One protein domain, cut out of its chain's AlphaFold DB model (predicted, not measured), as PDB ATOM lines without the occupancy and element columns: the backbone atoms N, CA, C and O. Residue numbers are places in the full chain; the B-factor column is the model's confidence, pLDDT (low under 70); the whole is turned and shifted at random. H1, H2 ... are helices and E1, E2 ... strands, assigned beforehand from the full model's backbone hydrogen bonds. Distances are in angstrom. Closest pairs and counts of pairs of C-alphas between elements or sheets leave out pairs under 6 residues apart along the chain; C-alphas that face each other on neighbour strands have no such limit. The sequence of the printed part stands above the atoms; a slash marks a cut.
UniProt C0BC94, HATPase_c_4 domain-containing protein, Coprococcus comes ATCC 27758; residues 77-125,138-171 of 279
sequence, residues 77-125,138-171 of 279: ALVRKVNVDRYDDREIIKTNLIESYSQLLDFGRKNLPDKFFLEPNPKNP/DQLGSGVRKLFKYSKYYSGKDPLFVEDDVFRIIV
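What this domain is: This is residues 77 to 125 and 138 to 171 of the 279 residues of the protein "HATPase_c_4 domain-containing protein" of Coprococcus comes ATCC 27758 (UniProt C0BC94). Helix H1 packs over the antiparallel hairpin E1 E2, and helix H2 leads into a second antiparallel hairpin, E3 E4. The printed part has 83 residues, with two named helices and four named strands in the order E1 E2 H1 H2 E3 E4, and its class is mixed, helices and strands, with 45 residues in named elements. The whole is compact, radius of gyration of the C-alphas 13.3 A, spanning 37 by 32 by 27 A.

Where its parts are: Find C-alpha 77 at (150.722, 136.006, 96.860), where E1, residues 77 to 79, begins. E2 is 89 to 93; H1, 97 to 111, is 20.6 A long. H2, 142 to 155, is 19.3 A long; E3 is 160 to 163, and E4, 167 to 170, ends at (142.236, 137.189, 90.868).

How they stand to each other: In hairpin E1 E2, look at N 77 and O 91, 2.9 A apart; in E3 E4, N 170 and O 160, 2.8 A. The closest C-alphas of E2 and H1, Ile 93 and Ser 100, are 6.3 A apart. H1 and H2 are apart. Each O i to N i+4 pair is within hydrogen-bond range in H2, 10 of 11 in H1.

The domain as a whole: Residues 126 to 137 are cut out, a 13.3 A gap between C-alphas 125 and 138. Of the links printed whole, none is long. pLDDT is under 70 at 82 to 85, 113 to 123 and 138 to 145.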
ATOM      1  N   ALA A  77     151.342 134.699  97.016       90.44
ATOM      2  CA  ALA A  77     150.722 136.006  96.860       90.44
ATOM      3  C   ALA A  77     151.495 136.818  95.816       90.44
ATOM      4  O   ALA A  77     152.709 136.976  95.907       90.44
ATOM      5  N   LEU A  78     150.796 137.330  94.804       89.62
ATOM      6  CA  LEU A  78     151.395 137.981  93.638       89.62
ATOM      7  C   LEU A  78     150.677 139.297  93.343       89.62
ATOM      8  O   LEU A  78     149.447 139.343  93.324       89.62
ATOM      9  N   VAL A  79     151.441 140.343  93.031       85.75
ATOM     10  CA  VAL A  79     150.920 141.642  92.583       85.75
ATOM     11  C   VAL A  79     151.450 141.949  91.191       85.75
ATOM     12  O   VAL A  79     152.640 141.804  90.916       85.75
ATOM     13  N   ARG A  80     150.541 142.367  90.305       82.12
ATOM     14  CA  ARG A  80     150.824 142.782  88.924       82.12
ATOM     15  C   ARG A  80     150.040 144.059  88.626       82.12
ATOM     16  O   ARG A  80     148.831 144.009  88.427       82.12
ATOM     17  N   LYS A  81     150.723 145.196  88.661       73.75
ATOM     18  CA  LYS A  81     150.228 146.554  88.418       73.75
ATOM     19  C   LYS A  81     150.837 147.147  87.153       73.75
ATOM     20  O   LYS A  81     150.101 147.567  86.266       73.75
ATOM     21  N   VAL A  82     152.169 147.195  87.077       68.81
ATOM     22  CA  VAL A  82     152.888 147.870  85.983       68.81
ATOM     23  C   VAL A  82     153.278 146.864  84.914       68.81
ATOM     24  O   VAL A  82     153.075 147.104  83.726       68.81
ATOM     25  N   ASN A  83     153.821 145.720  85.333       65.19
ATOM     26  CA  ASN A  83     154.164 144.637  84.430       65.19
ATOM     27  C   ASN A  83     153.087 143.547  84.495       65.19
ATOM     28  O   ASN A  83     152.783 143.037  85.566       65.19
ATOM     29  N   VAL A  84     152.492 143.201  83.352       66.75
ATOM     30  CA  VAL A  84     151.457 142.153  83.277       66.75
ATOM     31  C   VAL A  84     152.082 140.775  83.001       66.75
ATOM     32  O   VAL A  84     151.534 139.749  83.420       66.75
ATOM     33  N   ASP A  85     153.266 140.763  82.377       67.38
ATOM     34  CA  ASP A  85     154.044 139.562  82.049       67.38
ATOM     35  C   ASP A  85     154.922 139.092  83.226       67.38
ATOM     36  O   ASP A  85     155.213 137.902  83.357       67.38
ATOM     37  N   ARG A  86     155.330 140.010  84.114       74.19
ATOM     38  CA  ARG A  86     156.060 139.736  85.370       74.19
ATOM     39  C   ARG A  86     155.258 140.179  86.596       74.19
ATOM     40  O   ARG A  86     154.212 140.792  86.459       74.19
ATOM     41  N   TYR A  87     155.724 139.831  87.794       81.50
ATOM     42  CA  TYR A  87     155.164 140.329  89.054       81.50
ATOM     43  C   TYR A  87     155.954 141.537  89.563       81.50
ATOM     44  O   TYR A  87     157.181 141.552  89.473       81.50
ATOM     45  N   ASP A  88     155.243 142.537  90.080       83.06
ATOM     46  CA  ASP A  88     155.834 143.702  90.746       83.06
ATOM     47  C   ASP A  88     156.253 143.353  92.178       83.06
ATOM     48  O   ASP A  88     157.285 143.816  92.656       83.06
ATOM     49  N   ASP A  89     155.472 142.497  92.842       86.81
ATOM     50  CA  ASP A  89     155.776 141.964  94.166       86.81
ATOM     51  C   ASP A  89     155.263 140.525  94.289       86.81
ATOM     52  O   ASP A  89     154.267 140.148  93.655       86.81
ATOM     53  N   ARG A  90     155.958 139.713  95.085       91.12
ATOM     54  CA  ARG A  90     155.621 138.307  95.322       91.12
ATOM     55  C   ARG A  90     156.025 137.899  96.726       91.12
ATOM     56  O   ARG A  90     157.176 138.084  97.108       91.12
ATOM     57  N   GLU A  91     155.122 137.234  97.428       92.94
ATOM     58  CA  GLU A  91     155.387 136.660  98.741       92.94
ATOM     59  C   GLU A  91     154.940 135.198  98.779       92.94
ATOM     60  O   GLU A  91     153.783 134.872  98.509       92.94
ATOM     61  N   ILE A  92     155.885 134.302  99.075       93.12
ATOM     62  CA  ILE A  92     155.643 132.860  99.175       93.12
ATOM     63  C   ILE A  92     155.576 132.499 100.655       93.12
ATOM     64  O   ILE A  92     156.584 132.549 101.356       93.12
ATOM     65  N   ILE A  93     154.400 132.082 101.107       93.75
ATOM     66  CA  ILE A  93     154.098 131.810 102.508       93.75
ATOM     67  C   ILE A  93     153.901 130.306 102.690       93.75
ATOM     68  O   ILE A  93     153.110 129.679 101.981       93.75
ATOM     69  N   LYS A  94     154.635 129.720 103.638       93.56
ATOM     70  CA  LYS A  94     154.626 128.271 103.926       93.56
ATOM     71  C   LYS A  94     154.469 127.944 105.414       93.56
ATOM     72  O   LYS A  94     154.751 126.828 105.829       93.56
ATOM     73  N   THR A  95     154.045 128.922 106.210       95.31
ATOM     74  CA  THR A  95     153.882 128.784 107.662       95.31
ATOM     75  C   THR A  95     152.432 128.467 108.042       95.31
ATOM     76  O   THR A  95     151.549 128.376 107.184       95.31
ATOM     77  N   ASN A  96     152.158 128.312 109.335       95.38
ATOM     78  CA  ASN A  96     150.821 128.067 109.864       95.38
ATOM     79  C   ASN A  96     149.807 129.129 109.414       95.38
ATOM     80  O   ASN A  96     150.145 130.269 109.083       95.38
ATOM     81  N   LEU A  97     148.532 128.756 109.402       92.88
ATOM     82  CA  LEU A  97     147.462 129.591 108.861       92.88
ATOM     83  C   LEU A  97     147.245 130.889 109.661       92.88
ATOM     84  O   LEU A  97     146.776 131.878 109.097       92.88
ATOM     85  N   ILE A  98     147.597 130.918 110.951       91.50
ATOM     86  CA  ILE A  98     147.445 132.104 111.808       91.50
ATOM     87  C   ILE A  98     148.476 133.179 111.450       91.50
ATOM     88  O   ILE A  98     148.127 134.353 111.272       91.50
ATOM     89  N   GLU A  99     149.740 132.795 111.304       92.56
ATOM     90  CA  GLU A  99     150.807 133.696 110.863       92.56
ATOM     91  C   GLU A  99     150.664 134.031 109.375       92.56
ATOM     92  O   GLU A  99     150.794 135.200 109.008       92.56
ATOM     93  N   SER A 100     150.267 133.059 108.547       92.12
ATOM     94  CA  SER A 100     150.000 133.269 107.118       92.12
ATOM     95  C   SER A 100     148.955 134.355 106.883       92.12
ATOM     96  O   SER A 100     149.147 135.208 106.023       92.12
ATOM     97  N   TYR A 101     147.874 134.381 107.673       87.25
ATOM     98  CA  TYR A 101     146.878 135.451 107.592       87.25
ATOM     99  C   TYR A 101     147.504 136.832 107.824       87.25
ATOM    100  O   TYR A 101     147.216 137.772 107.087       87.25
ATOM    101  N   SER A 102     148.369 136.957 108.834       86.19
ATOM    102  CA  SER A 102     149.013 138.235 109.165       86.19
ATOM    103  C   SER A 102     149.933 138.693 108.028       86.19
ATOM    104  O   SER A 102     149.832 139.838 107.595       86.19
ATOM    105  N   GLN A 103     150.746 137.780 107.485       90.38
ATOM    106  CA  GLN A 103     151.641 138.051 106.354       90.38
ATOM    107  C   GLN A 103     150.861 138.449 105.092       90.38
ATOM    108  O   GLN A 103     151.151 139.477 104.488       90.38
ATOM    109  N   LEU A 104     149.798 137.717 104.743       88.12
ATOM    110  CA  LEU A 104     148.935 138.051 103.601       88.12
ATOM    111  C   LEU A 104     148.248 139.408 103.760       88.12
ATOM    112  O   LEU A 104     148.084 140.149 102.789       88.12
ATOM    113  N   LEU A 105     147.821 139.735 104.977       82.38
ATOM    114  CA  LEU A 105     147.179 141.006 105.267       82.38
ATOM    115  C   LEU A 105     148.172 142.170 105.141       82.38
ATOM    116  O   LEU A 105     147.811 143.216 104.602       82.38
ATOM    117  N   ASP A 106     149.414 141.990 105.588       84.69
ATOM    118  CA  ASP A 106     150.472 142.993 105.449       84.69
ATOM    119  C   ASP A 106     150.934 143.140 103.991       84.69
ATOM    120  O   ASP A 106     151.050 144.268 103.505       84.69
ATOM    121  N   PHE A 107     151.060 142.034 103.248       87.31
ATOM    122  CA  PHE A 107     151.266 142.045 101.795       87.31
ATOM    123  C   PHE A 107     150.154 142.814 101.078       87.31
ATOM    124  O   PHE A 107     150.413 143.636 100.193       87.31
ATOM    125  N   GLY A 108     148.906 142.581 101.494       81.12
ATOM    126  CA  GLY A 108     147.734 143.282 100.995       81.12
ATOM    127  C   GLY A 108     147.812 144.782 101.270       81.12
ATOM    128  O   GLY A 108     147.756 145.572 100.337       81.12
ATOM    129  N   ARG A 109     148.018 145.188 102.528       79.31
ATOM    130  CA  ARG A 109     148.149 146.603 102.935       79.31
ATOM    131  C   ARG A 109     149.272 147.336 102.211       79.31
ATOM    132  O   ARG A 109     149.115 148.504 101.875       79.31
ATOM    133  N   LYS A 110     150.403 146.666 101.987       83.00
ATOM    134  CA  LYS A 110     151.539 147.223 101.244       83.00
ATOM    135  C   LYS A 110     151.153 147.554  99.804       83.00
ATOM    136  O   LYS A 110     151.598 148.559  99.257       83.00
ATOM    137  N   ASN A 111     150.351 146.693  99.185       79.56
ATOM    138  CA  ASN A 111     150.126 146.721  97.749       79.56
ATOM    139  C   ASN A 111     148.750 147.261  97.339       79.56
ATOM    140  O   ASN A 111     148.545 147.518  96.154       79.56
ATOM    141  N   LEU A 112     147.804 147.443  98.257       72.00
ATOM    142  CA  LEU A 112     146.402 147.717  97.936       72.00
ATOM    143  C   LEU A 112     145.913 148.970  98.679       72.00
ATOM    144  O   LEU A 112     146.270 149.158  99.839       72.00
ATOM    145  N   PRO A 113     145.099 149.828  98.031       63.47
ATOM    146  CA  PRO A 113     144.673 151.106  98.603       63.47
ATOM    147  C   PRO A 113     143.669 150.990  99.766       63.47
ATOM    148  O   PRO A 113     143.361 152.007 100.377       63.47
ATOM    149  N   ASP A 114     143.176 149.790 100.106       55.78
ATOM    150  CA  ASP A 114     142.327 149.579 101.286       55.78
ATOM    151  C   ASP A 114     142.372 148.124 101.807       55.78
ATOM    152  O   ASP A 114     142.888 147.218 101.146       55.78
ATOM    153  N   LYS A 115     141.844 147.898 103.020       45.62
ATOM    154  CA  LYS A 115     141.911 146.635 103.776       45.62
ATOM    155  C   LYS A 115     141.164 145.487 103.087       45.62
ATOM    156  O   LYS A 115     139.941 145.488 102.957       45.62
ATOM    157  N   PHE A 116     141.934 144.463 102.730       43.28
ATOM    158  CA  PHE A 116     141.473 143.226 102.107       43.28
ATOM    159  C   PHE A 116     140.750 142.287 103.080       43.28
ATOM    160  O   PHE A 116     141.158 142.131 104.228       43.28
ATOM    161  N   PHE A 117     139.725 141.600 102.570       46.62
ATOM    162  CA  PHE A 117     139.082 140.439 103.193       46.62
ATOM    163  C   PHE A 117     138.859 139.359 102.118       46.62
ATOM    164  O   PHE A 117     138.379 139.669 101.026       46.62
ATOM    165  N   LEU A 118     139.224 138.107 102.415       46.12
ATOM    166  CA  LEU A 118     139.200 136.952 101.500       46.12
ATOM    167  C   LEU A 118     138.314 135.820 102.067       46.12
ATOM    168  O   LEU A 118     138.265 135.628 103.277       46.12
ATOM    169  N   GLU A 119     137.652 135.047 101.196       51.22
ATOM    170  CA  GLU A 119     136.953 133.780 101.512       51.22
ATOM    171  C   GLU A 119     137.411 132.675 100.539       51.22
ATOM    172  O   GLU A 119     137.737 132.970  99.384       51.22
ATOM    173  N   PRO A 120     137.341 131.397 100.959       45.44
ATOM    174  CA  PRO A 120     136.603 130.433 100.141       45.44
ATOM    175  C   PRO A 120     135.685 129.513 100.968       45.44
ATOM    176  O   PRO A 120     135.688 129.516 102.198       45.44
ATOM    177  N   ASN A 121     134.917 128.681 100.255       42.62
ATOM    178  CA  ASN A 121     134.152 127.565 100.809       42.62
ATOM    179  C   ASN A 121     135.089 126.675 101.651       42.62
ATOM    180  O   ASN A 121     136.067 126.149 101.106       42.62
ATOM    181  N   PRO A 122     134.871 126.532 102.970       54.59
ATOM    182  CA  PRO A 122     135.846 125.867 103.810       54.59
ATOM    183  C   PRO A 122     135.874 124.371 103.506       54.59
ATOM    184  O   PRO A 122     134.994 123.627 103.928       54.59
ATOM    185  N   LYS A 123     136.934 123.918 102.822       59.91
ATOM    186  CA  LYS A 123     137.207 122.482 102.634       59.91
ATOM    187  C   LYS A 123     137.318 121.756 103.982       59.91
ATOM    188  O   LYS A 123     136.990 120.579 104.070       59.91
ATOM    189  N   ASN A 124     137.745 122.468 105.031       73.00
ATOM    190  CA  ASN A 124     137.802 121.970 106.401       73.00
ATOM    191  C   ASN A 124     136.955 122.853 107.350       73.00
ATOM    192  O   ASN A 124     137.320 124.009 107.597       73.00
ATOM    193  N   PRO A 125     135.851 122.330 107.919       76.94
ATOM    194  CA  PRO A 125     134.961 123.099 108.786       76.94
ATOM    195  C   PRO A 125     135.595 123.508 110.123       76.94
ATOM    196  O   PRO A 125     135.196 124.539 110.662       76.94
ATOM    197  N   ASP A 138     133.820 135.856 108.790       63.72
ATOM    198  CA  ASP A 138     132.411 136.150 109.061       63.72
ATOM    199  C   ASP A 138     131.517 134.901 108.833       63.72
ATOM    200  O   ASP A 138     131.993 133.775 108.639       63.72
ATOM    201  N   GLN A 139     130.189 135.086 108.852       59.47
ATOM    202  CA  GLN A 139     129.223 134.060 108.446       59.47
ATOM    203  C   GLN A 139     129.446 133.624 106.991       59.47
ATOM    204  O   GLN A 139     129.818 134.430 106.135       59.47
ATOM    205  N   LEU A 140     129.145 132.352 106.717       56.62
ATOM    206  CA  LEU A 140     129.299 131.713 105.411       56.62
ATOM    207  C   LEU A 140     128.734 132.589 104.270       56.62
ATOM    208  O   LEU A 140     127.547 132.912 104.262       56.62
ATOM    209  N   GLY A 141     129.581 132.959 103.303       55.12
ATOM    210  CA  GLY A 141     129.185 133.655 102.072       55.12
ATOM    211  C   GLY A 141     129.145 135.184 102.165       55.12
ATOM    212  O   GLY A 141     128.870 135.865 101.171       55.12
ATOM    213  N   SER A 142     129.428 135.758 103.334       63.38
ATOM    214  CA  SER A 142     129.494 137.212 103.498       63.38
ATOM    215  C   SER A 142     130.809 137.803 102.970       63.38
ATOM    216  O   SER A 142     130.799 138.929 102.467       63.38
ATOM    217  N   GLY A 143     131.906 137.043 102.981       63.97
ATOM    218  CA  GLY A 143     133.204 137.434 102.434       63.97
ATOM    219  C   GLY A 143     133.229 137.450 100.906       63.97
ATOM    220  O   GLY A 143     133.661 138.452 100.348       63.97
ATOM    221  N   VAL A 144     132.678 136.446 100.205       69.00
ATOM    222  CA  VAL A 144     132.503 136.497  98.736       69.00
ATOM    223  C   VAL A 144     131.645 137.695  98.358       69.00
ATOM    224  O   VAL A 144     132.002 138.474  97.477       69.00
ATOM    225  N   ARG A 145     130.531 137.903  99.065       68.06
ATOM    226  CA  ARG A 145     129.662 139.053  98.811       68.06
ATOM    227  C   ARG A 145     130.408 140.375  98.987       68.06
ATOM    228  O   ARG A 145     130.242 141.271  98.160       68.06
ATOM    229  N   LYS A 146     131.226 140.505 100.037       72.19
ATOM    230  CA  LYS A 146     132.097 141.667 100.257       72.19
ATOM    231  C   LYS A 146     133.155 141.783  99.163       72.19
ATOM    232  O   LYS A 146     133.309 142.870  98.631       72.19
ATOM    233  N   LEU A 147     133.819 140.700  98.774       77.75
ATOM    234  CA  LEU A 147     134.842 140.706  97.732       77.75
ATOM    235  C   LEU A 147     134.265 141.162  96.390       77.75
ATOM    236  O   LEU A 147     134.817 142.068  95.782       77.75
ATOM    237  N   PHE A 148     133.125 140.618  95.961       79.81
ATOM    238  CA  PHE A 148     132.428 141.087  94.759       79.81
ATOM    239  C   PHE A 148     131.987 142.547  94.896       79.81
ATOM    240  O   PHE A 148     132.198 143.346  93.986       79.81
ATOM    241  N   LYS A 149     131.417 142.927  96.047       78.56
ATOM    242  CA  LYS A 149     131.004 144.311  96.320       78.56
ATOM    243  C   LYS A 149     132.185 145.280  96.205       78.56
ATOM    244  O   LYS A 149     132.070 146.277  95.500       78.56
ATOM    245  N   TYR A 150     133.288 145.002  96.892       79.38
ATOM    246  CA  TYR A 150     134.444 145.889  96.983       79.38
ATOM    247  C   TYR A 150     135.302 145.842  95.726       79.38
ATOM    248  O   TYR A 150     135.688 146.892  95.234       79.38
ATOM    249  N   SER A 151     135.522 144.675  95.122       80.88
ATOM    250  CA  SER A 151     136.204 144.582  93.828       80.88
ATOM    251  C   SER A 151     135.469 145.411  92.775       80.88
ATOM    252  O   SER A 151     136.086 146.251  92.122       80.88
ATOM    253  N   LYS A 152     134.137 145.315  92.700       78.12
ATOM    254  CA  LYS A 152     133.340 146.160  91.807       78.12
ATOM    255  C   LYS A 152     133.363 147.641  92.188       78.12
ATOM    256  O   LYS A 152     133.323 148.489  91.299       78.12
ATOM    257  N   TYR A 153     133.414 147.959  93.480       74.62
ATOM    258  CA  TYR A 153     133.490 149.335  93.978       74.62
ATOM    259  C   TYR A 153     134.825 150.005  93.617       74.62
ATOM    260  O   TYR A 153     134.817 151.107  93.079       74.62
ATOM    261  N   TYR A 154     135.949 149.323  93.841       71.00
ATOM    262  CA  TYR A 154     137.292 149.883  93.665       71.00
ATOM    263  C   TYR A 154     137.875 149.677  92.264       71.00
ATOM    264  O   TYR A 154     138.703 150.475  91.846       71.00
ATOM    265  N   SER A 155     137.447 148.652  91.519       78.56
ATOM    266  CA  SER A 155     138.005 148.331  90.191       78.56
ATOM    267  C   SER A 155     136.987 148.303  89.047       78.56
ATOM    268  O   SER A 155     137.354 148.204  87.877       78.56
ATOM    269  N   GLY A 156     135.687 148.316  89.363       77.00
ATOM    270  CA  GLY A 156     134.615 148.268  88.363       77.00
ATOM    271  C   GLY A 156     134.426 146.913  87.701       77.00
ATOM    272  O   GLY A 156     133.553 146.768  86.843       77.00
ATOM    273  N   LYS A 157     135.225 145.928  88.106       81.38
ATOM    274  CA  LYS A 157     135.229 144.562  87.602       81.38
ATOM    275  C   LYS A 157     134.944 143.602  88.749       81.38
ATOM    276  O   LYS A 157     135.164 143.929  89.912       81.38
ATOM    277  N   ASP A 158     134.435 142.432  88.395       82.81
ATOM    278  CA  ASP A 158     134.233 141.347  89.345       82.81
ATOM    279  C   ASP A 158     135.543 140.543  89.511       82.81
ATOM    280  O   ASP A 158     136.337 140.463  88.564       82.81
ATOM    281  N   PRO A 159     135.790 139.948  90.691       87.75
ATOM    282  CA  PRO A 159     136.922 139.055  90.908       87.75
ATOM    283  C   PRO A 159     136.738 137.746  90.124       87.75
ATOM    284  O   PRO A 159     135.612 137.300  89.893       87.75
ATOM    285  N   LEU A 160     137.842 137.096  89.748       83.56
ATOM    286  CA  LEU A 160     137.825 135.792  89.076       83.56
ATOM    287  C   LEU A 160     138.266 134.689  90.034       83.56
ATOM    288  O   LEU A 160     139.252 134.836  90.753       83.56
ATOM    289  N   PHE A 161     137.557 133.568  89.982       83.38
ATOM    290  CA  PHE A 161     137.880 132.346  90.703       83.38
ATOM    291  C   PHE A 161     138.205 131.269  89.678       83.38
ATOM    292  O   PHE A 161     137.404 131.020  88.777       83.38
ATOM    293  N   VAL A 162     139.381 130.663  89.798       79.50
ATOM    294  CA  VAL A 162     139.844 129.614  88.889       79.50
ATOM    295  C   VAL A 162     140.204 128.390  89.719       79.50
ATOM    296  O   VAL A 162     141.066 128.460  90.595       79.50
ATOM    297  N   GLU A 163     139.514 127.284  89.460       73.00
ATOM    298  CA  GLU A 163     139.717 126.004  90.135       73.00
ATOM    299  C   GLU A 163     140.412 125.035  89.171       73.00
ATOM    300  O   GLU A 163     139.763 124.294  88.442       73.00
ATOM    301  N   ASP A 164     141.746 125.104  89.156       75.69
ATOM    302  CA  ASP A 164     142.636 124.162  88.465       75.69
ATOM    303  C   ASP A 164     143.404 123.323  89.515       75.69
ATOM    304  O   ASP A 164     142.992 123.247  90.674       75.69
ATOM    305  N   ASP A 165     144.566 122.757  89.158       72.94
ATOM    306  CA  ASP A 165     145.491 122.081  90.091       72.94
ATOM    307  C   ASP A 165     145.839 122.943  91.319       72.94
ATOM    308  O   ASP A 165     146.060 122.438  92.421       72.94
ATOM    309  N   VAL A 166     145.860 124.266  91.128       73.69
ATOM    310  CA  VAL A 166     145.962 125.264  92.193       73.69
ATOM    311  C   VAL A 166     144.764 126.194  92.097       73.69
ATOM    312  O   VAL A 166     144.494 126.793  91.054       73.69
ATOM    313  N   PHE A 167     144.067 126.352  93.219       78.06
ATOM    314  CA  PHE A 167     142.978 127.308  93.340       78.06
ATOM    315  C   PHE A 167     143.513 128.745  93.314       78.06
ATOM    316  O   PHE A 167     144.419 129.091  94.074       78.06
ATOM    317  N   ARG A 168     142.943 129.592  92.452       79.69
ATOM    318  CA  ARG A 168     143.370 130.984  92.259       79.69
ATOM    319  C   ARG A 168     142.199 131.948  92.401       79.69
ATOM    320  O   ARG A 168     141.139 131.744  91.814       79.69
ATOM    321  N   ILE A 169     142.442 133.041  93.122       85.75
ATOM    322  CA  ILE A 169     141.557 134.207  93.184       85.75
ATOM    323  C   ILE A 169     142.296 135.381  92.548       85.75
ATOM    324  O   ILE A 169     143.405 135.714  92.960       85.75
ATOM    325  N   ILE A 170     141.686 136.017  91.550       84.12
ATOM    326  CA  ILE A 170     142.236 137.189  90.868       84.12
ATOM    327  C   ILE A 170     141.330 138.374  91.171       84.12
ATOM    328  O   ILE A 170     140.183 138.424  90.726       84.12
ATOM    329  N   VAL A 171     141.860 139.342  91.915       85.81
ATOM    330  CA  VAL A 171     141.161 140.593  92.213       85.81
ATOM    331  C   VAL A 171     141.679 141.668  91.258       85.81
ATOM    332  O   VAL A 171     142.850 142.040  91.354       85.81
TER     333      VAL A 171